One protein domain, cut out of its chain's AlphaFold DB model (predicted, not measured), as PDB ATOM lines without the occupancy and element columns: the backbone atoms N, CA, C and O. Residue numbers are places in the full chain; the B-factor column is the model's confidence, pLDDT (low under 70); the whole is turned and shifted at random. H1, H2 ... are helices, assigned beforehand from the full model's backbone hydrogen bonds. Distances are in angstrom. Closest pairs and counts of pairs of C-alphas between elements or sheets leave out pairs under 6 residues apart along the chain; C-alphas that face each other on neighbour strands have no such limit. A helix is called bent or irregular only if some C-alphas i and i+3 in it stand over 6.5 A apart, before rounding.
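AT A GLANCE: This is residues 35 to 202 of the 498 residues of the protein "Nickel/cobalt efflux system" of Desulfovibrio magneticus str. Maddingley MBC34 (UniProt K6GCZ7). Picture an elongated bundle of helices: H2 sits in its middle, H4 and H7 run side by side along one flank, and H6 and bent H3 lie on the other, with H5 between H4 and arm H3b. Short H1 packs on H6. The printed part has 168 residues with seven named helices, H1 to H7 in order, and no named strand: the class is all helix. It is compact, with a radius of gyration of the C-alphas of 15.0 A and spans of 51 by 31 by 24 A.

HOW THE PARTS SIT: Begin at H7, residues 173 to 199, which touches H4, residues 91 to 110, at a shallow tilt of 15 degrees, opposite ways; their closest C-alphas, Ala 103 and Ala 187, are 3.9 A apart. The hub is H2, residues 46 to 61, which touches H6, residues 148 to 166, at a steep tilt of 39 degrees, closest at C-alphas 60 and 164, 3.9 A. H4 forms a helical hairpin with H5, residues 117 to 142, closest at C-alphas 91 and 134, 4.9 A. H3, residues 63 to 87, was assigned as one helix by its hydrogen bonds but is bent, C-alphas 72 and 75 being 6.6 A apart; H3b, residues 75 to 87, touches H5, closest at C-alphas 82 and 136, 3.9 A. H3a, residues 63 to 72, forms a helical hairpin with H2, closest at C-alphas 59 and 67, 4.2 A. H1, residues 35 to 40, touches residues 148 to 155 of H6 alone, closest at C-alphas 38 and 148, 3.9 A. Every O i to N i+4 pair is within hydrogen-bond range in H1, H3a, H3b, H4, H5, H6 and H7; H2 has 11 of 12.

IN THESE COORDINATES: Find C-alpha 35 at (-44.846, -49.019, 0.299), where H1 begins; H7 runs 39.4 A to C-alpha 199 at (-31.352, -55.651, 27.676). H5 measures 36.0 A and H4 28.4 A.

THE WHOLE: The C-alphas farthest apart, those of Arg 143 and Gly 173, are 51.0 A apart. The printed part has no cut and no long link. Look for pLDDT under 70 at residues 35 to 37, 44, 142 and 200 to 202.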
ATOM      1  N   PHE A  35     -44.767 -50.391  -0.206       66.94
ATOM      2  CA  PHE A  35     -44.846 -49.019   0.299       66.94
ATOM      3  C   PHE A  35     -45.666 -48.889   1.593       66.94
ATOM      4  O   PHE A  35     -45.357 -48.041   2.423       66.94
ATOM      5  N   TYR A  36     -46.682 -49.727   1.804       57.75
ATOM      6  CA  TYR A  36     -47.554 -49.717   2.984       57.75
ATOM      7  C   TYR A  36     -47.010 -50.552   4.114       57.75
ATOM      8  O   TYR A  36     -47.148 -50.131   5.259       57.75
ATOM      9  N   ALA A  37     -46.330 -51.658   3.805       65.62
ATOM     10  CA  ALA A  37     -45.445 -52.284   4.772       65.62
ATOM     11  C   ALA A  37     -44.508 -51.205   5.344       65.62
ATOM     12  O   ALA A  37     -44.506 -50.985   6.548       65.62
ATOM     13  N   GLY A  38     -43.869 -50.396   4.491       70.75
ATOM     14  CA  GLY A  38     -43.069 -49.247   4.926       70.75
ATOM     15  C   GLY A  38     -43.844 -48.149   5.673       70.75
ATOM     16  O   GLY A  38     -43.399 -47.673   6.714       70.75
ATOM     17  N   LEU A  39     -45.001 -47.719   5.163       75.69
ATOM     18  CA  LEU A  39     -45.777 -46.604   5.722       75.69
ATOM     19  C   LEU A  39     -46.386 -46.938   7.091       75.69
ATOM     20  O   LEU A  39     -46.414 -46.084   7.978       75.69
ATOM     21  N   PHE A  40     -46.876 -48.166   7.264       73.06
ATOM     22  CA  PHE A  40     -47.492 -48.621   8.505       73.06
ATOM     23  C   PHE A  40     -46.498 -49.219   9.491       73.06
ATOM     24  O   PHE A  40     -46.792 -49.146  10.676       73.06
ATOM     25  N   HIS A  41     -45.326 -49.719   9.080       76.38
ATOM     26  CA  HIS A  41     -44.342 -50.293  10.009       76.38
ATOM     27  C   HIS A  41     -44.026 -49.374  11.211       76.38
ATOM     28  O   HIS A  41     -44.053 -49.849  12.349       76.38
ATOM     29  N   PRO A  42     -43.829 -48.046  11.040       79.75
ATOM     30  CA  PRO A  42     -43.649 -47.146  12.176       79.75
ATOM     31  C   PRO A  42     -44.911 -46.886  13.012       79.75
ATOM     32  O   PRO A  42     -44.797 -46.402  14.133       79.75
ATOM     33  N   LEU A  43     -46.104 -47.167  12.479       71.31
ATOM     34  CA  LEU A  43     -47.406 -46.985  13.134       71.31
ATOM     35  C   LEU A  43     -47.857 -48.250  13.883       71.31
ATOM     36  O   LEU A  43     -48.530 -48.151  14.905       71.31
ATOM     37  N   THR A  44     -47.467 -49.431  13.398       66.69
ATOM     38  CA  THR A  44     -47.805 -50.748  13.962       66.69
ATOM     39  C   THR A  44     -46.811 -51.234  15.021       66.69
ATOM     40  O   THR A  44     -46.922 -52.361  15.496       66.69
ATOM     41  N   SER A  45     -45.849 -50.398  15.419       70.38
ATOM     42  CA  SER A  45     -44.953 -50.662  16.543       70.38
ATOM     43  C   SER A  45     -44.834 -49.433  17.437       70.38
ATOM     44  O   SER A  45     -44.412 -48.360  17.001       70.38
ATOM     45  N   TRP A  46     -45.151 -49.602  18.723       74.50
ATOM     46  CA  TRP A  46     -45.009 -48.556  19.742       74.50
ATOM     47  C   TRP A  46     -43.571 -48.037  19.873       74.50
ATOM     48  O   TRP A  46     -43.365 -46.873  20.207       74.50
ATOM     49  N   GLU A  47     -42.585 -48.877  19.555       80.19
ATOM     50  CA  GLU A  47     -41.158 -48.550  19.586       80.19
ATOM     51  C   GLU A  47     -40.739 -47.598  18.457       80.19
ATOM     52  O   GLU A  47     -39.714 -46.935  18.575       80.19
ATOM     53  N   HIS A  48     -41.531 -47.500  17.386       82.81
ATOM     54  CA  HIS A  48     -41.344 -46.511  16.324       82.81
ATOM     55  C   HIS A  48     -42.298 -45.322  16.488       82.81
ATOM     56  O   HIS A  48     -41.872 -44.169  16.389       82.81
ATOM     57  N   LEU A  49     -43.570 -45.590  16.800       85.75
ATOM     58  CA  LEU A  49     -44.607 -44.569  16.916       85.75
ATOM     59  C   LEU A  49     -44.320 -43.579  18.050       85.75
ATOM     60  O   LEU A  49     -44.426 -42.370  17.844       85.75
ATOM     61  N   LEU A  50     -43.941 -44.066  19.239       88.38
ATOM     62  CA  LEU A  50     -43.732 -43.198  20.399       88.38
ATOM     63  C   LEU A  50     -42.512 -42.272  20.222       88.38
ATOM     64  O   LEU A  50     -42.658 -41.071  20.478       88.38
ATOM     65  N   PRO A  51     -41.347 -42.735  19.718       93.50
ATOM     66  CA  PRO A  51     -40.253 -41.828  19.384       93.50
ATOM     67  C   PRO A  51     -40.599 -40.803  18.300       93.50
ATOM     68  O   PRO A  51     -40.290 -39.622  18.471       93.50
ATOM     69  N   LEU A  52     -41.286 -41.210  17.223       93.56
ATOM     70  CA  LEU A  52     -41.722 -40.285  16.167       93.56
ATOM     71  C   LEU A  52     -42.687 -39.220  16.704       93.56
ATOM     72  O   LEU A  52     -42.523 -38.038  16.401       93.56
ATOM     73  N   ALA A  53     -43.639 -39.604  17.560       90.06
ATOM     74  CA  ALA A  53     -44.536 -38.671  18.237       90.06
ATOM     75  C   ALA A  53     -43.780 -37.709  19.174       90.06
ATOM     76  O   ALA A  53     -44.080 -36.513  19.202       90.06
ATOM     77  N   GLY A  54     -42.762 -38.191  19.897       94.62
ATOM     78  CA  GLY A  54     -41.918 -37.358  20.758       94.62
ATOM     79  C   GLY A  54     -41.094 -36.321  19.987       94.62
ATOM     80  O   GLY A  54     -41.020 -35.160  20.399       94.62
ATOM     81  N   LEU A  55     -40.539 -36.696  18.830       96.56
ATOM     82  CA  LEU A  55     -39.875 -35.753  17.926       96.56
ATOM     83  C   LEU A  55     -40.867 -34.762  17.303       96.56
ATOM     84  O   LEU A  55     -40.572 -33.571  17.237       96.56
ATOM     85  N   ALA A  56     -42.045 -35.223  16.882       93.31
ATOM     86  CA  ALA A  56     -43.096 -34.369  16.331       93.31
ATOM     87  C   ALA A  56     -43.589 -33.329  17.361       93.31
ATOM     88  O   ALA A  56     -43.820 -32.170  17.010       93.31
ATOM     89  N   PHE A  57     -43.661 -33.708  18.644       94.81
ATOM     90  CA  PHE A  57     -43.908 -32.783  19.750       94.81
ATOM     91  C   PHE A  57     -42.764 -31.774  19.920       94.81
ATOM     92  O   PHE A  57     -43.020 -30.570  19.896       94.81
ATOM     93  N   LEU A  58     -41.502 -32.217  20.012       95.81
ATOM     94  CA  LEU A  58     -40.346 -31.307  20.086       95.81
ATOM     95  C   LEU A  58     -40.322 -30.309  18.914       95.81
ATOM     96  O   LEU A  58     -40.093 -29.114  19.116       95.81
ATOM     97  N   ALA A  59     -40.591 -30.784  17.697       93.50
ATOM     98  CA  ALA A  59     -40.618 -29.988  16.474       93.50
ATOM     99  C   ALA A  59     -41.675 -28.869  16.515       93.50
ATOM    100  O   ALA A  59     -41.403 -27.763  16.043       93.50
ATOM    101  N   ALA A  60     -42.840 -29.120  17.122       92.44
ATOM    102  CA  ALA A  60     -43.871 -28.107  17.349       92.44
ATOM    103  C   ALA A  60     -43.420 -27.032  18.354       92.44
ATOM    104  O   ALA A  60     -43.542 -25.826  18.090       92.44
ATOM    105  N   GLN A  61     -42.829 -27.462  19.477       93.94
ATOM    106  CA  GLN A  61     -42.436 -26.558  20.564       93.94
ATOM    107  C   GLN A  61     -41.198 -25.714  20.234       93.94
ATOM    108  O   GLN A  61     -41.068 -24.597  20.728       93.94
ATOM    109  N   ALA A  62     -40.305 -26.198  19.369       90.44
ATOM    110  CA  ALA A  62     -39.068 -25.507  19.001       90.44
ATOM    111  C   ALA A  62     -39.212 -24.467  17.863       90.44
ATOM    112  O   ALA A  62     -38.220 -23.957  17.331       90.44
ATOM    113  N   GLY A  63     -40.445 -24.131  17.480       85.56
ATOM    114  CA  GLY A  63     -40.738 -23.073  16.516       85.56
ATOM    115  C   GLY A  63     -40.463 -23.428  15.049       85.56
ATOM    116  O   GLY A  63     -39.989 -24.512  14.716       85.56
ATOM    117  N   ARG A  64     -40.762 -22.488  14.134       85.38
ATOM    118  CA  ARG A  64     -40.707 -22.739  12.674       85.38
ATOM    119  C   ARG A  64     -39.329 -23.220  12.201       85.38
ATOM    120  O   ARG A  64     -39.261 -24.067  11.321       85.38
ATOM    121  N   GLY A  65     -38.242 -22.700  12.779       86.31
ATOM    122  CA  GLY A  65     -36.879 -23.114  12.430       86.31
ATOM    123  C   GLY A  65     -36.578 -24.564  12.819       86.31
ATOM    124  O   GLY A  65     -36.122 -25.333  11.977       86.31
ATOM    125  N   GLY A  66     -36.873 -24.946  14.069       88.88
ATOM    126  CA  GLY A  66     -36.677 -26.314  14.554       88.88
ATOM    127  C   GLY A  66     -37.554 -27.317  13.807       88.88
ATOM    128  O   GLY A  66     -37.047 -28.315  13.301       88.88
ATOM    129  N   GLY A  67     -38.843 -27.007  13.642       89.31
ATOM    130  CA  GLY A  67     -39.762 -27.871  12.904       89.31
ATOM    131  C   GLY A  67     -39.388 -28.049  11.427       89.31
ATOM    132  O   GLY A  67     -39.476 -29.163  10.920       89.31
ATOM    133  N   ARG A  68     -38.895 -27.008  10.729       89.38
ATOM    134  CA  ARG A  68     -38.413 -27.139   9.334       89.38
ATOM    135  C   ARG A  68     -37.224 -28.090   9.223       89.38
ATOM    136  O   ARG A  68     -37.187 -28.893   8.296       89.38
ATOM    137  N   LEU A  69     -36.281 -28.018  10.164       91.38
ATOM    138  CA  LEU A  69     -35.147 -28.941  10.204       91.38
ATOM    139  C   LEU A  69     -35.595 -30.370  10.530       91.38
ATOM    140  O   LEU A  69     -35.138 -31.290   9.862       91.38
ATOM    141  N   ALA A  70     -36.527 -30.563  11.469       93.69
ATOM    142  CA  ALA A  70     -37.061 -31.889  11.781       93.69
ATOM    143  C   ALA A  70     -37.770 -32.536  10.578       93.69
ATOM    144  O   ALA A  70     -37.435 -33.653  10.195       93.69
ATOM    145  N   VAL A  71     -38.692 -31.803   9.943       89.25
ATOM    146  CA  VAL A  71     -39.464 -32.262   8.772       89.25
ATOM    147  C   VAL A  71     -38.562 -32.582   7.573       89.25
ATOM    148  O   VAL A  71     -38.872 -33.495   6.814       89.25
ATOM    149  N   GLY A  72     -37.454 -31.854   7.394       87.06
ATOM    150  CA  GLY A  72     -36.502 -32.101   6.307       87.06
ATOM    151  C   GLY A  72     -35.496 -33.224   6.585       87.06
ATOM    152  O   GLY A  72     -35.237 -34.038   5.704       87.06
ATOM    153  N   LEU A  73     -34.918 -33.274   7.790       93.94
ATOM    154  CA  LEU A  73     -33.831 -34.205   8.117       93.94
ATOM    155  C   LEU A  73     -34.326 -35.606   8.473       93.94
ATOM    156  O   LEU A  73     -33.677 -36.574   8.088       93.94
ATOM    157  N   LEU A  74     -35.465 -35.733   9.163       96.06
ATOM    158  CA  LEU A  74     -35.988 -37.035   9.576       96.06
ATOM    159  C   LEU A  74     -36.205 -38.019   8.409       96.06
ATOM    160  O   LEU A  74     -35.687 -39.128   8.512       96.06
ATOM    161  N   PRO A  75     -36.931 -37.692   7.317       91.56
ATOM    162  CA  PRO A  75     -37.161 -38.661   6.242       91.56
ATOM    163  C   PRO A  75     -35.859 -39.085   5.556       91.56
ATOM    164  O   PRO A  75     -35.703 -40.256   5.229       91.56
ATOM    165  N   LEU A  76     -34.893 -38.172   5.397       92.75
ATOM    166  CA  LEU A  76     -33.574 -38.494   4.843       92.75
ATOM    167  C   LEU A  76     -32.790 -39.430   5.773       92.75
ATOM    168  O   LEU A  76     -32.232 -40.427   5.323       92.75
ATOM    169  N   ALA A  77     -32.791 -39.141   7.075       96.75
ATOM    170  CA  ALA A  77     -32.152 -39.970   8.088       96.75
ATOM    171  C   ALA A  77     -32.811 -41.355   8.219       96.75
ATOM    172  O   ALA A  77     -32.099 -42.339   8.391       96.75
ATOM    173  N   LEU A  78     -34.138 -41.448   8.069       95.81
ATOM    174  CA  LEU A  78     -34.864 -42.720   7.994       95.81
ATOM    175  C   LEU A  78     -34.422 -43.545   6.782       95.81
ATOM    176  O   LEU A  78     -34.102 -44.713   6.960       95.81
ATOM    177  N   VAL A  79     -34.339 -42.960   5.578       92.94
ATOM    178  CA  VAL A  79     -33.851 -43.673   4.377       92.94
ATOM    179  C   VAL A  79     -32.430 -44.202   4.590       92.94
ATOM    180  O   VAL A  79     -32.182 -45.386   4.384       92.94
ATOM    181  N   VAL A  80     -31.508 -43.348   5.055       96.06
ATOM    182  CA  VAL A  80     -30.114 -43.746   5.327       96.06
ATOM    183  C   VAL A  80     -30.048 -44.840   6.396       96.06
ATOM    184  O   VAL A  80     -29.315 -45.813   6.231       96.06
ATOM    185  N   GLY A  81     -30.845 -44.717   7.461       95.19
ATOM    186  CA  GLY A  81     -30.957 -45.724   8.509       95.19
ATOM    187  C   GLY A  81     -31.475 -47.060   7.977       95.19
ATOM    188  O   GLY A  81     -30.857 -48.081   8.249       95.19
ATOM    189  N   VAL A  82     -32.556 -47.070   7.186       93.31
ATOM    190  CA  VAL A  82     -33.141 -48.298   6.609       93.31
ATOM    191  C   VAL A  82     -32.131 -49.016   5.714       93.31
ATOM    192  O   VAL A  82     -31.951 -50.224   5.851       93.31
ATOM    193  N   CYS A  83     -31.405 -48.285   4.865       92.94
ATOM    194  CA  CYS A  83     -30.329 -48.870   4.064       92.94
ATOM    195  C   CYS A  83     -29.190 -49.434   4.935       92.94
ATOM    196  O   CYS A  83     -28.723 -50.540   4.679       92.94
ATOM    197  N   GLY A  84     -28.763 -48.718   5.982       92.69
ATOM    198  CA  GLY A  84     -27.724 -49.191   6.906       92.69
ATOM    199  C   GLY A  84     -28.137 -50.435   7.703       92.69
ATOM    200  O   GLY A  84     -27.374 -51.392   7.791       92.69
ATOM    201  N   GLY A  85     -29.368 -50.456   8.217       90.31
ATOM    202  CA  GLY A  85     -29.919 -51.575   8.983       90.31
ATOM    203  C   GLY A  85     -30.160 -52.837   8.160       90.31
ATOM    204  O   GLY A  85     -30.001 -53.935   8.686       90.31
ATOM    205  N   ALA A  86     -30.483 -52.692   6.871       90.38
ATOM    206  CA  ALA A  86     -30.603 -53.820   5.951       90.38
ATOM    207  C   ALA A  86     -29.243 -54.466   5.621       90.38
ATOM    208  O   ALA A  86     -29.176 -55.670   5.388       90.38
ATOM    209  N   LEU A  87     -28.157 -53.681   5.626       92.31
ATOM    210  CA  LEU A  87     -26.788 -54.170   5.413       92.31
ATOM    211  C   LEU A  87     -26.158 -54.742   6.694       92.31
ATOM    212  O   LEU A  87     -25.421 -55.724   6.635       92.31
ATOM    213  N   TRP A  88     -26.450 -54.142   7.850       92.25
ATOM    214  CA  TRP A  88     -25.885 -54.512   9.152       92.25
ATOM    215  C   TRP A  88     -26.990 -54.641  10.215       92.25
ATOM    216  O   TRP A  88     -27.169 -53.739  11.042       92.25
ATOM    217  N   PRO A  89     -27.748 -55.752  10.229       88.06
ATOM    218  CA  PRO A  89     -28.898 -55.916  11.115       88.06
ATOM    219  C   PRO A  89     -28.482 -55.974  12.593       88.06
ATOM    220  O   PRO A  89     -28.025 -56.993  13.106       88.06
ATOM    221  N   LEU A  90     -28.690 -54.858  13.299       87.56
ATOM    222  CA  LEU A  90     -28.410 -54.694  14.730       87.56
ATOM    223  C   LEU A  90     -29.676 -54.215  15.477       87.56
ATOM    224  O   LEU A  90     -29.692 -53.126  16.057       87.56
ATOM    225  N   PRO A  91     -30.776 -54.996  15.468       81.25
ATOM    226  CA  PRO A  91     -32.099 -54.513  15.880       81.25
ATOM    227  C   PRO A  91     -32.171 -54.073  17.352       81.25
ATOM    228  O   PRO A  91     -32.918 -53.146  17.668       81.25
ATOM    229  N   ARG A  92     -31.385 -54.699  18.244       85.81
ATOM    230  CA  ARG A  92     -31.318 -54.366  19.682       85.81
ATOM    231  C   ARG A  92     -30.654 -53.012  19.938       85.81
ATOM    232  O   ARG A  92     -31.245 -52.143  20.574       85.81
ATOM    233  N   THR A  93     -29.456 -52.789  19.395       89.00
ATOM    234  CA  THR A  93     -28.753 -51.507  19.574       89.00
ATOM    235  C   THR A  93     -29.495 -50.370  18.877       89.00
ATOM    236  O   THR A  93     -29.595 -49.289  19.448       89.00
ATOM    237  N   ALA A  94     -30.104 -50.620  17.713       89.44
ATOM    238  CA  ALA A  94     -30.965 -49.653  17.035       89.44
ATOM    239  C   ALA A  94     -32.193 -49.257  17.881       89.44
ATOM    240  O   ALA A  94     -32.478 -48.066  18.015       89.44
ATOM    241  N   ALA A  95     -32.869 -50.218  18.526       87.62
ATOM    242  CA  ALA A  95     -33.946 -49.934  19.485       87.62
ATOM    243  C   ALA A  95     -33.445 -49.127  20.697       87.62
ATOM    244  O   ALA A  95     -34.062 -48.132  21.080       87.62
ATOM    245  N   GLY A  96     -32.292 -49.508  21.257       89.69
ATOM    246  CA  GLY A  96     -31.648 -48.792  22.359       89.69
ATOM    247  C   GLY A  96     -31.350 -47.325  22.016       89.69
ATOM    248  O   GLY A  96     -31.725 -46.411  22.754       89.69
ATOM    249  N   LEU A  97     -30.750 -47.085  20.846       94.25
ATOM    250  CA  LEU A  97     -30.447 -45.753  20.314       94.25
ATOM    251  C   LEU A  97     -31.708 -44.939  19.981       94.25
ATOM    252  O   LEU A  97     -31.715 -43.724  20.181       94.25
ATOM    253  N   ALA A  98     -32.785 -45.579  19.517       92.75
ATOM    254  CA  ALA A  98     -34.073 -44.920  19.293       92.75
ATOM    255  C   ALA A  98     -34.711 -44.468  20.618       92.75
ATOM    256  O   ALA A  98     -35.185 -43.334  20.715       92.75
ATOM    257  N   GLY A  99     -34.636 -45.302  21.662       92.06
ATOM    258  CA  GLY A  99     -35.026 -44.944  23.025       92.06
ATOM    259  C   GLY A  99     -34.227 -43.755  23.569       92.06
ATOM    260  O   GLY A  99     -34.817 -42.770  24.013       92.06
ATOM    261  N   LEU A 100     -32.893 -43.775  23.444       96.12
ATOM    262  CA  LEU A 100     -32.034 -42.646  23.839       96.12
ATOM    263  C   LEU A 100     -32.335 -41.368  23.037       96.12
ATOM    264  O   LEU A 100     -32.323 -40.267  23.588       96.12
ATOM    265  N   SER A 101     -32.659 -41.501  21.750       95.81
ATOM    266  CA  SER A 101     -33.036 -40.371  20.892       95.81
ATOM    267  C   SER A 101     -34.385 -39.766  21.301       95.81
ATOM    268  O   SER A 101     -34.508 -38.540  21.354       95.81
ATOM    269  N   LEU A 102     -35.374 -40.589  21.672       95.94
ATOM    270  CA  LEU A 102     -36.609 -40.121  22.312       95.94
ATOM    271  C   LEU A 102     -36.319 -39.474  23.675       95.94
ATOM    272  O   LEU A 102     -36.877 -38.418  23.967       95.94
ATOM    273  N   ALA A 103     -35.420 -40.050  24.479       96.31
ATOM    274  CA  ALA A 103     -35.055 -39.495  25.779       96.31
ATOM    275  C   ALA A 103     -34.514 -38.059  25.641       96.31
ATOM    276  O   ALA A 103     -34.972 -37.143  26.328       96.31
ATOM    277  N   ALA A 104     -33.619 -37.844  24.670       97.06
ATOM    278  CA  ALA A 104     -33.115 -36.524  24.300       97.06
ATOM    279  C   ALA A 104     -34.222 -35.594  23.769       97.06
ATOM    280  O   ALA A 104     -34.281 -34.427  24.165       97.06
ATOM    281  N   CYS A 105     -35.136 -36.097  22.926       96.56
ATOM    282  CA  CYS A 105     -36.270 -35.308  22.434       96.56
ATOM    283  C   CYS A 105     -37.168 -34.821  23.578       96.56
ATOM    284  O   CYS A 105     -37.526 -33.644  23.618       96.56
ATOM    285  N   GLY A 106     -37.496 -35.706  24.525       95.94
ATOM    286  CA  GLY A 106     -38.291 -35.392  25.707       95.94
ATOM    287  C   GLY A 106     -37.603 -34.386  26.629       95.94
ATOM    288  O   GLY A 106     -38.214 -33.390  27.011       95.94
ATOM    289  N   ALA A 107     -36.311 -34.576  26.914       96.75
ATOM    290  CA  ALA A 107     -35.530 -33.663  27.750       96.75
ATOM    291  C   ALA A 107     -35.452 -32.245  27.152       96.75
ATOM    292  O   ALA A 107     -35.659 -31.257  27.859       96.75
ATOM    293  N   LEU A 108     -35.234 -32.130  25.835       95.81
ATOM    294  CA  LEU A 108     -35.296 -30.846  25.132       95.81
ATOM    295  C   LEU A 108     -36.716 -30.264  25.129       95.81
ATOM    296  O   LEU A 108     -36.886 -29.074  25.382       95.81
ATOM    297  N   ALA A 109     -37.744 -31.086  24.909       94.31
ATOM    298  CA  ALA A 109     -39.135 -30.639  24.919       94.31
ATOM    299  C   ALA A 109     -39.602 -30.190  26.315       94.31
ATOM    300  O   ALA A 109     -40.474 -29.326  26.402       94.31
ATOM    301  N   ALA A 110     -39.006 -30.713  27.391       94.31
ATOM    302  CA  ALA A 110     -39.233 -30.271  28.765       94.31
ATOM    303  C   ALA A 110     -38.502 -28.960  29.110       94.31
ATOM    304  O   ALA A 110     -38.915 -28.238  30.018       94.31
ATOM    305  N   TRP A 111     -37.424 -28.632  28.389       93.50
ATOM    306  CA  TRP A 111     -36.527 -27.527  28.724       93.50
ATOM    307  C   TRP A 111     -37.254 -26.169  28.729       93.50
ATOM    308  O   TRP A 111     -37.983 -25.851  27.783       93.50
ATOM    309  N   PRO A 112     -37.092 -25.310  29.753       86.19
ATOM    310  CA  PRO A 112     -37.900 -24.093  29.878       86.19
ATOM    311  C   PRO A 112     -37.620 -23.040  28.792       86.19
ATOM    312  O   PRO A 112     -38.502 -22.241  28.490       86.19
ATOM    313  N   ARG A 113     -36.426 -23.046  28.181       85.88
ATOM    314  CA  ARG A 113     -36.014 -22.096  27.126       85.88
ATOM    315  C   ARG A 113     -36.258 -22.667  25.717       85.88
ATOM    316  O   ARG A 113     -36.158 -23.880  25.553       85.88
ATOM    317  N   PRO A 114     -36.507 -21.829  24.690       80.12
ATOM    318  CA  PRO A 114     -36.664 -22.299  23.313       80.12
ATOM    319  C   PRO A 114     -35.410 -23.037  22.820       80.12
ATOM    320  O   PRO A 114     -34.288 -22.534  22.929       80.12
ATOM    321  N   CYS A 115     -35.596 -24.237  22.270       87.81
ATOM    322  CA  CYS A 115     -34.504 -25.051  21.739       87.81
ATOM    323  C   CYS A 115     -33.894 -24.406  20.487       87.81
ATOM    324  O   CYS A 115     -34.608 -23.924  19.606       87.81
ATOM    325  N   ARG A 116     -32.562 -24.449  20.362       92.69
ATOM    326  CA  ARG A 116     -31.880 -24.018  19.131       92.69
ATOM    327  C   ARG A 116     -32.298 -24.935  17.968       92.69
ATOM    328  O   ARG A 116     -32.200 -26.151  18.136       92.69
ATOM    329  N   PRO A 117     -32.663 -24.408  16.781       92.19
ATOM    330  CA  PRO A 117     -33.091 -25.227  15.643       92.19
ATOM    331  C   PRO A 117     -32.126 -26.365  15.278       92.19
ATOM    332  O   PRO A 117     -32.570 -27.470  14.988       92.19
ATOM    333  N   GLY A 118     -30.810 -26.127  15.367       92.94
ATOM    334  CA  GLY A 118     -29.794 -27.151  15.106       92.94
ATOM    335  C   GLY A 118     -29.861 -28.362  16.047       92.94
ATOM    336  O   GLY A 118     -29.656 -29.478  15.589       92.94
ATOM    337  N   LEU A 119     -30.224 -28.179  17.325       94.75
ATOM    338  CA  LEU A 119     -30.395 -29.297  18.269       94.75
ATOM    339  C   LEU A 119     -31.599 -30.166  17.890       94.75
ATOM    340  O   LEU A 119     -31.524 -31.385  17.952       94.75
ATOM    341  N   VAL A 120     -32.683 -29.541  17.426       95.31
ATOM    342  CA  VAL A 120     -33.870 -30.251  16.923       95.31
ATOM    343  C   VAL A 120     -33.530 -31.037  15.656       95.31
ATOM    344  O   VAL A 120     -33.950 -32.180  15.512       95.31
ATOM    345  N   GLY A 121     -32.726 -30.449  14.762       95.19
ATOM    346  CA  GLY A 121     -32.210 -31.133  13.577       95.19
ATOM    347  C   GLY A 121     -31.312 -32.327  13.913       95.19
ATOM    348  O   GLY A 121     -31.465 -33.382  13.307       95.19
ATOM    349  N   LEU A 122     -30.436 -32.197  14.916       96.38
ATOM    350  CA  LEU A 122     -29.612 -33.302  15.421       96.38
ATOM    351  C   LEU A 122     -30.468 -34.425  16.020       96.38
ATOM    352  O   LEU A 122     -30.235 -35.589  15.709       96.38
ATOM    353  N   CYS A 123     -31.494 -34.096  16.811       96.12
ATOM    354  CA  CYS A 123     -32.443 -35.086  17.325       96.12
ATOM    355  C   CYS A 123     -33.227 -35.782  16.205       96.12
ATOM    356  O   CYS A 123     -33.395 -36.997  16.251       96.12
ATOM    357  N   ALA A 124     -33.660 -35.044  15.178       96.94
ATOM    358  CA  ALA A 124     -34.339 -35.616  14.018       96.94
ATOM    359  C   ALA A 124     -33.438 -36.558  13.207       96.94
ATOM    360  O   ALA A 124     -33.886 -37.623  12.787       96.94
ATOM    361  N   ALA A 125     -32.167 -36.191  13.021       97.38
ATOM    362  CA  ALA A 125     -31.188 -37.019  12.330       97.38
ATOM    363  C   ALA A 125     -30.830 -38.278  13.139       97.38
ATOM    364  O   ALA A 125     -30.906 -39.381  12.609       97.38
ATOM    365  N   GLY A 126     -30.503 -38.133  14.429       97.00
ATOM    366  CA  GLY A 126     -30.174 -39.260  15.308       97.00
ATOM    367  C   GLY A 126     -31.334 -40.245  15.454       97.00
ATOM    368  O   GLY A 126     -31.145 -41.449  15.282       97.00
ATOM    369  N   LEU A 127     -32.554 -39.736  15.671       97.25
ATOM    370  CA  LEU A 127     -33.739 -40.581  15.762       97.25
ATOM    371  C   LEU A 127     -34.068 -41.258  14.427       97.25
ATOM    372  O   LEU A 127     -34.384 -42.446  14.415       97.25
ATOM    373  N   GLY A 128     -33.990 -40.525  13.311       96.81
ATOM    374  CA  GLY A 128     -34.237 -41.080  11.980       96.81
ATOM    375  C   GLY A 128     -33.259 -42.196  11.629       96.81
ATOM    376  O   GLY A 128     -33.691 -43.249  11.174       96.81
ATOM    377  N   LEU A 129     -31.970 -42.014  11.925       97.31
ATOM    378  CA  LEU A 129     -30.961 -43.058  11.740       97.31
ATOM    379  C   LEU A 129     -31.257 -44.284  12.611       97.31
ATOM    380  O   LEU A 129     -31.251 -45.394  12.093       97.31
ATOM    381  N   ALA A 130     -31.566 -44.107  13.901       95.81
ATOM    382  CA  ALA A 130     -31.816 -45.224  14.816       95.81
ATOM    383  C   ALA A 130     -33.094 -46.015  14.472       95.81
ATOM    384  O   ALA A 130     -33.062 -47.243  14.381       95.81
ATOM    385  N   LEU A 131     -34.212 -45.322  14.226       94.56
ATOM    386  CA  LEU A 131     -35.468 -45.951  13.807       94.56
ATOM    387  C   LEU A 131     -35.368 -46.571  12.417       94.56
ATOM    388  O   LEU A 131     -35.930 -47.641  12.185       94.56
ATOM    389  N   GLY A 132     -34.661 -45.902  11.504       93.31
ATOM    390  CA  GLY A 132     -34.389 -46.426  10.178       93.31
ATOM    391  C   GLY A 132     -33.578 -47.713  10.275       93.31
ATOM    392  O   GLY A 132     -33.970 -48.707   9.686       93.31
ATOM    393  N   TRP A 133     -32.515 -47.743  11.084       94.81
ATOM    394  CA  TRP A 133     -31.678 -48.934  11.262       94.81
ATOM    395  C   TRP A 133     -32.450 -50.124  11.835       94.81
ATOM    396  O   TRP A 133     -32.260 -51.253  11.386       94.81
ATOM    397  N   ARG A 134     -33.367 -49.882  12.784       90.38
ATOM    398  CA  ARG A 134     -34.282 -50.924  13.280       90.38
ATOM    399  C   ARG A 134     -35.175 -51.437  12.148       90.38
ATOM    400  O   ARG A 134     -35.080 -52.606  11.797       90.38
ATOM    401  N   GLY A 135     -35.903 -50.532  11.489       87.50
ATOM    402  CA  GLY A 135     -36.794 -50.874  10.378       87.50
ATOM    403  C   GLY A 135     -36.085 -51.464   9.153       87.50
ATOM    404  O   GLY A 135     -36.717 -52.166   8.382       87.50
ATOM    405  N   GLY A 136     -34.787 -51.218   8.969       87.38
ATOM    406  CA  GLY A 136     -33.956 -51.841   7.937       87.38
ATOM    407  C   GLY A 136     -33.618 -53.298   8.243       87.38
ATOM    408  O   GLY A 136     -33.658 -54.132   7.343       87.38
ATOM    409  N   ALA A 137     -33.350 -53.620   9.512       86.81
ATOM    410  CA  ALA A 137     -33.182 -55.002   9.953       86.81
ATOM    411  C   ALA A 137     -34.505 -55.782   9.838       86.81
ATOM    412  O   ALA A 137     -34.515 -56.913   9.353       86.81
ATOM    413  N   ASP A 138     -35.622 -55.149  10.213       82.81
ATOM    414  CA  ASP A 138     -36.966 -55.716  10.059       82.81
ATOM    415  C   ASP A 138     -37.328 -55.888   8.566       82.81
ATOM    416  O   ASP A 138     -37.826 -56.939   8.156       82.81
ATOM    417  N   TRP A 139     -36.991 -54.906   7.721       84.12
ATOM    418  CA  TRP A 139     -37.184 -54.958   6.268       84.12
ATOM    419  C   TRP A 139     -36.440 -56.136   5.631       84.12
ATOM    420  O   TRP A 139     -37.059 -56.926   4.915       84.12
ATOM    421  N   ALA A 140     -35.155 -56.312   5.957       84.31
ATOM    422  CA  ALA A 140     -34.339 -57.427   5.475       84.31
ATOM    423  C   ALA A 140     -34.905 -58.808   5.870       84.31
ATOM    424  O   ALA A 140     -34.743 -59.772   5.121       84.31
ATOM    425  N   ALA A 141     -35.609 -58.909   7.002       80.06
ATOM    426  CA  ALA A 141     -36.315 -60.125   7.409       80.06
ATOM    427  C   ALA A 141     -37.686 -60.303   6.717       80.06
ATOM    428  O   ALA A 141     -38.122 -61.430   6.491       80.06
ATOM    429  N   SER A 142     -38.367 -59.204   6.371       69.81
ATOM    430  CA  SER A 142     -39.771 -59.188   5.917       69.81
ATOM    431  C   SER A 142     -40.033 -59.651   4.476       69.81
ATOM    432  O   SER A 142     -41.189 -59.868   4.123       69.81
ATOM    433  N   ARG A 143     -38.997 -59.766   3.631       71.44
ATOM    434  CA  ARG A 143     -39.086 -59.955   2.160       71.44
ATOM    435  C   ARG A 143     -39.815 -58.854   1.367       71.44
ATOM    436  O   ARG A 143     -39.913 -58.994   0.150       71.44
ATOM    437  N   ALA A 144     -40.277 -57.770   1.994       72.06
ATOM    438  CA  ALA A 144     -40.884 -56.653   1.267       72.06
ATOM    439  C   ALA A 144     -39.887 -56.031   0.269       72.06
ATOM    440  O   ALA A 144     -38.684 -55.951   0.524       72.06
ATOM    441  N   GLY A 145     -40.372 -55.562  -0.873       75.50
ATOM    442  CA  GLY A 145     -39.575 -54.893  -1.898       75.50
ATOM    443  C   GLY A 145     -39.137 -53.468  -1.536       75.50
ATOM    444  O   GLY A 145     -39.487 -52.892  -0.504       75.50
ATOM    445  N   TRP A 146     -38.357 -52.859  -2.435       82.00
ATOM    446  CA  TRP A 146     -37.689 -51.562  -2.234       82.00
ATOM    447  C   TRP A 146     -38.624 -50.388  -1.911       82.00
ATOM    448  O   TRP A 146     -38.175 -49.389  -1.347       82.00
ATOM    449  N   GLN A 147     -39.918 -50.487  -2.235       77.06
ATOM    450  CA  GLN A 147     -40.893 -49.427  -1.966       77.06
ATOM    451  C   GLN A 147     -41.155 -49.236  -0.459       77.06
ATOM    452  O   GLN A 147     -41.626 -48.171  -0.058       77.06
ATOM    453  N   PHE A 148     -40.788 -50.209   0.385       81.50
ATOM    454  CA  PHE A 148     -40.784 -50.076   1.844       81.50
ATOM    455  C   PHE A 148     -40.025 -48.822   2.308       81.50
ATOM    456  O   PHE A 148     -40.506 -48.066   3.153       81.50
ATOM    457  N   VAL A 149     -38.868 -48.541   1.699       83.62
ATOM    458  CA  VAL A 149     -37.980 -47.437   2.090       83.62
ATOM    459  C   VAL A 149     -38.651 -46.053   1.946       83.62
ATOM    460  O   VAL A 149     -38.711 -45.323   2.943       83.62
ATOM    461  N   PRO A 150     -39.216 -45.659   0.780       77.12
ATOM    462  CA  PRO A 150     -39.989 -44.420   0.675       77.12
ATOM    463  C   PRO A 150     -41.287 -44.436   1.501       77.12
ATOM    464  O   PRO A 150     -41.736 -43.364   1.901       77.12
ATOM    465  N   GLY A 151     -41.856 -45.606   1.814       74.00
ATOM    466  CA  GLY A 151     -42.984 -45.743   2.743       74.00
ATOM    467  C   GLY A 151     -42.643 -45.287   4.167       74.00
ATOM    468  O   GLY A 151     -43.308 -44.403   4.714       74.00
ATOM    469  N   VAL A 152     -41.554 -45.810   4.743       82.56
ATOM    470  CA  VAL A 152     -41.058 -45.405   6.077       82.56
ATOM    471  C   VAL A 152     -40.728 -43.911   6.104       82.56
ATOM    472  O   VAL A 152     -41.106 -43.195   7.037       82.56
ATOM    473  N   ALA A 153     -40.059 -43.415   5.057       85.50
ATOM    474  CA  ALA A 153     -39.704 -42.005   4.926       85.50
ATOM    475  C   ALA A 153     -40.947 -41.101   4.860       85.50
ATOM    476  O   ALA A 153     -40.995 -40.066   5.533       85.50
ATOM    477  N   ALA A 154     -41.972 -41.508   4.103       77.44
ATOM    478  CA  ALA A 154     -43.255 -40.820   4.058       77.44
ATOM    479  C   ALA A 154     -43.918 -40.803   5.442       77.44
ATOM    480  O   ALA A 154     -44.330 -39.738   5.888       77.44
ATOM    481  N   CYS A 155     -43.950 -41.923   6.169       81.81
ATOM    482  CA  CYS A 155     -44.532 -41.974   7.513       81.81
ATOM    483  C   CYS A 155     -43.881 -40.957   8.469       81.81
ATOM    484  O   CYS A 155     -44.571 -40.129   9.073       81.81
ATOM    485  N   GLY A 156     -42.545 -40.944   8.535       86.69
ATOM    486  CA  GLY A 156     -41.798 -39.994   9.363       86.69
ATOM    487  C   GLY A 156     -42.037 -38.532   8.970       86.69
ATOM    488  O   GLY A 156     -42.268 -37.688   9.844       86.69
ATOM    489  N   PHE A 157     -42.044 -38.231   7.666       85.44
ATOM    490  CA  PHE A 157     -42.381 -36.903   7.147       85.44
ATOM    491  C   PHE A 157     -43.795 -36.476   7.562       85.44
ATOM    492  O   PHE A 157     -43.964 -35.383   8.103       85.44
ATOM    493  N   LEU A 158     -44.798 -37.332   7.348       77.75
ATOM    494  CA  LEU A 158     -46.208 -37.035   7.607       77.75
ATOM    495  C   LEU A 158     -46.463 -36.790   9.102       77.75
ATOM    496  O   LEU A 158     -47.043 -35.762   9.449       77.75
ATOM    497  N   LEU A 159     -45.976 -37.663   9.992       83.81
ATOM    498  CA  LEU A 159     -46.126 -37.499  11.446       83.81
ATOM    499  C   LEU A 159     -45.444 -36.224  11.961       83.81
ATOM    500  O   LEU A 159     -46.031 -35.469  12.738       83.81
ATOM    501  N   THR A 160     -44.224 -35.947  11.498       88.38
ATOM    502  CA  THR A 160     -43.451 -34.783  11.959       88.38
ATOM    503  C   THR A 160     -44.011 -33.478  11.403       88.38
ATOM    504  O   THR A 160     -44.068 -32.485  12.126       88.38
ATOM    505  N   ALA A 161     -44.483 -33.470  10.152       79.88
ATOM    506  CA  ALA A 161     -45.137 -32.313   9.550       79.88
ATOM    507  C   ALA A 161     -46.513 -32.041  10.176       79.88
ATOM    508  O   ALA A 161     -46.827 -30.879  10.434       79.88
ATOM    509  N   LEU A 162     -47.302 -33.082  10.485       77.62
ATOM    510  CA  LEU A 162     -48.540 -32.942  11.259       77.62
ATOM    511  C   LEU A 162     -48.253 -32.334  12.628       77.62
ATOM    512  O   LEU A 162     -48.817 -31.292  12.948       77.62
ATOM    513  N   GLY A 163     -47.357 -32.940  13.410       82.56
ATOM    514  CA  GLY A 163     -47.039 -32.455  14.750       82.56
ATOM    515  C   GLY A 163     -46.540 -31.014  14.734       82.56
ATOM    516  O   GLY A 163     -47.138 -30.158  15.381       82.56
ATOM    517  N   ALA A 164     -45.527 -30.711  13.917       85.19
ATOM    518  CA  ALA A 164     -44.940 -29.375  13.828       85.19
ATOM    519  C   ALA A 164     -45.916 -28.278  13.349       85.19
ATOM    520  O   ALA A 164     -45.679 -27.100  13.625       85.19
ATOM    521  N   ALA A 165     -46.985 -28.641  12.627       76.44
ATOM    522  CA  ALA A 165     -47.990 -27.701  12.129       76.44
ATOM    523  C   ALA A 165     -49.253 -27.595  13.005       76.44
ATOM    524  O   ALA A 165     -49.839 -26.514  13.060       76.44
ATOM    525  N   TRP A 166     -49.681 -28.681  13.658       76.44
ATOM    526  CA  TRP A 166     -50.974 -28.768  14.356       76.44
ATOM    527  C   TRP A 166     -50.881 -28.800  15.885       76.44
ATOM    528  O   TRP A 166     -51.841 -28.392  16.541       76.44
ATOM    529  N   LEU A 167     -49.772 -29.259  16.482       85.19
ATOM    530  CA  LEU A 167     -49.643 -29.241  17.942       85.19
ATOM    531  C   LEU A 167     -49.503 -27.789  18.439       85.19
ATOM    532  O   LEU A 167     -48.634 -27.053  17.961       85.19
ATOM    533  N   PRO A 168     -50.336 -27.348  19.399       85.50
ATOM    534  CA  PRO A 168     -50.276 -25.987  19.909       85.50
ATOM    535  C   PRO A 168     -49.014 -25.783  20.746       85.50
ATOM    536  O   PRO A 168     -48.664 -26.614  21.589       85.50
ATOM    537  N   ARG A 169     -48.362 -24.626  20.581       89.44
ATOM    538  CA  ARG A 169     -47.223 -24.272  21.431       89.44
ATOM    539  C   ARG A 169     -47.662 -24.036  22.864       89.44
ATOM    540  O   ARG A 169     -48.556 -23.238  23.148       89.44
ATOM    541  N   LEU A 170     -46.997 -24.738  23.772       90.75
ATOM    542  CA  LEU A 170     -47.295 -24.713  25.195       90.75
ATOM    543  C   LEU A 170     -46.308 -23.783  25.915       90.75
ATOM    544  O   LEU A 170     -45.318 -24.207  26.516       90.75
ATOM    545  N   GLU A 171     -46.583 -22.486  25.804       87.00
ATOM    546  CA  GLU A 171     -45.774 -21.394  26.351       87.00
ATOM    547  C   GLU A 171     -46.498 -20.718  27.533       87.00
ATOM    548  O   GLU A 171     -47.718 -20.540  27.505       87.00
ATOM    549  N   GLY A 172     -45.743 -20.346  28.574       87.31
ATOM    550  CA  GLY A 172     -46.234 -19.601  29.743       87.31
ATOM    551  C   GLY A 172     -47.117 -20.382  30.735       87.31
ATOM    552  O   GLY A 172     -47.753 -21.382  30.402       87.31
ATOM    553  N   GLY A 173     -47.158 -19.911  31.987       92.81
ATOM    554  CA  GLY A 173     -48.100 -20.360  33.022       92.81
ATOM    555  C   GLY A 173     -48.235 -21.883  33.173       92.81
ATOM    556  O   GLY A 173     -47.248 -22.616  33.262       92.81
ATOM    557  N   TRP A 174     -49.479 -22.373  33.211       92.69
ATOM    558  CA  TRP A 174     -49.776 -23.807  33.299       92.69
ATOM    559  C   TRP A 174     -49.395 -24.581  32.029       92.69
ATOM    560  O   TRP A 174     -48.993 -25.738  32.129       92.69
ATOM    561  N   ARG A 175     -49.447 -23.950  30.845       91.75
ATOM    562  CA  ARG A 175     -49.084 -24.587  29.567       91.75
ATOM    563  C   ARG A 175     -47.599 -24.940  29.540       91.75
ATOM    564  O   ARG A 175     -47.247 -26.065  29.205       91.75
ATOM    565  N   GLY A 176     -46.737 -24.032  29.997       92.00
ATOM    566  CA  GLY A 176     -45.306 -24.294  30.171       92.00
ATOM    567  C   GLY A 176     -45.019 -25.453  31.136       92.00
ATOM    568  O   GLY A 176     -44.142 -26.268  30.859       92.00
ATOM    569  N   ARG A 177     -45.798 -25.591  32.221       93.25
ATOM    570  CA  ARG A 177     -45.701 -26.750  33.133       93.25
ATOM    571  C   ARG A 177     -46.163 -28.048  32.468       93.25
ATOM    572  O   ARG A 177     -45.466 -29.048  32.577       93.25
ATOM    573  N   ALA A 178     -47.276 -28.024  31.730       92.25
ATOM    574  CA  ALA A 178     -47.759 -29.176  30.965       92.25
ATOM    575  C   ALA A 178     -46.745 -29.622  29.894       92.25
ATOM    576  O   ALA A 178     -46.510 -30.815  29.725       92.25
ATOM    577  N   ARG A 179     -46.072 -28.669  29.232       94.75
ATOM    578  CA  ARG A 179     -44.952 -28.936  28.317       94.75
ATOM    579  C   ARG A 179     -43.779 -29.615  29.023       94.75
ATOM    580  O   ARG A 179     -43.266 -30.605  28.513       94.75
ATOM    581  N   GLY A 180     -43.393 -29.095  30.190       94.38
ATOM    582  CA  GLY A 180     -42.364 -29.675  31.055       94.38
ATOM    583  C   GLY A 180     -42.676 -31.121  31.437       94.38
ATOM    584  O   GLY A 180     -41.859 -32.009  31.211       94.38
ATOM    585  N   ALA A 181     -43.887 -31.362  31.943       93.94
ATOM    586  CA  ALA A 181     -44.354 -32.682  32.357       93.94
ATOM    587  C   ALA A 181     -44.428 -33.677  31.187       93.94
ATOM    588  O   ALA A 181     -43.935 -34.794  31.312       93.94
ATOM    589  N   LEU A 182     -44.980 -33.274  30.034       93.56
ATOM    590  CA  LEU A 182     -45.070 -34.144  28.858       93.56
ATOM    591  C   LEU A 182     -43.686 -34.447  28.264       93.56
ATOM    592  O   LEU A 182     -43.411 -35.588  27.906       93.56
ATOM    593  N   GLY A 183     -42.790 -33.457  28.219       95.12
ATOM    594  CA  GLY A 183     -41.396 -33.664  27.826       95.12
ATOM    595  C   GLY A 183     -40.663 -34.626  28.766       95.12
ATOM    596  O   GLY A 183     -39.996 -35.543  28.297       95.12
ATOM    597  N   LEU A 184     -40.843 -34.490  30.084       96.25
ATOM    598  CA  LEU A 184     -40.255 -35.400  31.072       96.25
ATOM    599  C   LEU A 184     -40.829 -36.822  30.961       96.25
ATOM    600  O   LEU A 184     -40.071 -37.786  31.016       96.25
ATOM    601  N   ALA A 185     -42.137 -36.967  30.739       90.62
ATOM    602  CA  ALA A 185     -42.767 -38.265  30.505       90.62
ATOM    603  C   ALA A 185     -42.215 -38.948  29.240       90.62
ATOM    604  O   ALA A 185     -41.868 -40.127  29.282       90.62
ATOM    605  N   LEU A 186     -42.048 -38.199  28.142       94.56
ATOM    606  CA  LEU A 186     -41.376 -38.679  26.929       94.56
ATOM    607  C   LEU A 186     -39.901 -39.025  27.190       94.56
ATOM    608  O   LEU A 186     -39.408 -40.014  26.654       94.56
ATOM    609  N   ALA A 187     -39.206 -38.258  28.038       95.25
ATOM    610  CA  ALA A 187     -37.813 -38.519  28.390       95.25
ATOM    611  C   ALA A 187     -37.657 -39.857  29.134       95.25
ATOM    612  O   ALA A 187     -36.835 -40.691  28.757       95.25
ATOM    613  N   LEU A 188     -38.498 -40.084  30.148       91.44
ATOM    614  CA  LEU A 188     -38.546 -41.324  30.924       91.44
ATOM    615  C   LEU A 188     -38.978 -42.518  30.062       91.44
ATOM    616  O   LEU A 188     -38.354 -43.574  30.131       91.44
ATOM    617  N   ALA A 189     -39.984 -42.351  29.197       87.38
ATOM    618  CA  ALA A 189     -40.386 -43.387  28.248       87.38
ATOM    619  C   ALA A 189     -39.253 -43.745  27.266       87.38
ATOM    620  O   ALA A 189     -39.044 -44.920  26.973       87.38
ATOM    621  N   GLY A 190     -38.475 -42.755  26.815       89.25
ATOM    622  CA  GLY A 190     -37.266 -42.970  26.023       89.25
ATOM    623  C   GLY A 190     -36.203 -43.786  26.761       89.25
ATOM    624  O   GLY A 190     -35.677 -44.742  26.199       89.25
ATOM    625  N   LEU A 191     -35.936 -43.480  28.035       92.12
ATOM    626  CA  LEU A 191     -35.003 -44.256  28.865       92.12
ATOM    627  C   LEU A 191     -35.481 -45.702  29.100       92.12
ATOM    628  O   LEU A 191     -34.665 -46.620  29.062       92.12
ATOM    629  N   LEU A 192     -36.788 -45.920  29.278       87.31
ATOM    630  CA  LEU A 192     -37.385 -47.258  29.414       87.31
ATOM    631  C   LEU A 192     -37.359 -48.062  28.102       87.31
ATOM    632  O   LEU A 192     -37.155 -49.274  28.121       87.31
ATOM    633  N   LEU A 193     -37.545 -47.409  26.949       86.56
ATOM    634  CA  LEU A 193     -37.346 -48.047  25.644       86.56
ATOM    635  C   LEU A 193     -35.862 -48.333  25.382       86.56
ATOM    636  O   LEU A 193     -35.536 -49.377  24.826       86.56
ATOM    637  N   ALA A 194     -34.964 -47.447  25.822       89.38
ATOM    638  CA  ALA A 194     -33.527 -47.646  25.698       89.38
ATOM    639  C   ALA A 194     -33.065 -48.870  26.499       89.38
ATOM    640  O   ALA A 194     -32.392 -49.739  25.945       89.38
ATOM    641  N   SER A 195     -33.464 -48.977  27.774       87.75
ATOM    642  CA  SER A 195     -33.110 -50.127  28.611       87.75
ATOM    643  C   SER A 195     -33.644 -51.432  28.022       87.75
ATOM    644  O   SER A 195     -32.869 -52.370  27.862       87.75
ATOM    645  N   ARG A 196     -34.910 -51.482  27.585       84.12
ATOM    646  CA  ARG A 196     -35.471 -52.662  26.900       84.12
ATOM    647  C   ARG A 196     -34.737 -53.014  25.609       84.12
ATOM    648  O   ARG A 196     -34.451 -54.186  25.390       84.12
ATOM    649  N   GLY A 197     -34.390 -52.022  24.787       84.06
ATOM    650  CA  GLY A 197     -33.654 -52.229  23.538       84.06
ATOM    651  C   GLY A 197     -32.273 -52.854  23.754       84.06
ATOM    652  O   GLY A 197     -31.901 -53.776  23.029       84.06
ATOM    653  N   PHE A 198     -31.536 -52.407  24.777       84.50
ATOM    654  CA  PHE A 198     -30.219 -52.961  25.108       84.50
ATOM    655  C   PHE A 198     -30.279 -54.289  25.885       84.50
ATOM    656  O   PHE A 198     -29.442 -55.156  25.642       84.50
ATOM    657  N   VAL A 199     -31.249 -54.469  26.790       79.38
ATOM    658  CA  VAL A 199     -31.352 -55.651  27.676       79.38
ATOM    659  C   VAL A 199     -32.105 -56.821  27.021       79.38
ATOM    660  O   VAL A 199     -31.767 -57.975  27.271       79.38
ATOM    661  N   GLY A 200     -33.052 -56.554  26.116       64.81
ATOM    662  CA  GLY A 200     -33.679 -57.575  25.266       64.81
ATOM    663  C   GLY A 200     -34.916 -58.277  25.838       64.81
ATOM    664  O   GLY A 200     -35.122 -59.452  25.543       64.81
ATOM    665  N   GLU A 201     -35.746 -57.587  26.624       56.53
ATOM    666  CA  GLU A 201     -37.047 -58.124  27.062       56.53
ATOM    667  C   GLU A 201     -38.064 -58.196  25.905       56.53
ATOM    668  O   GLU A 201     -38.133 -57.301  25.062       56.53
ATOM    669  N   GLY A 202     -38.865 -59.268  25.869       46.69
ATOM    670  CA  GLY A 202     -39.804 -59.558  24.779       46.69
ATOM    671  C   GLY A 202     -40.905 -58.501  24.601       46.69
ATOM    672  O   GLY A 202     -41.528 -58.059  25.566       46.69
TER     673      GLY A 202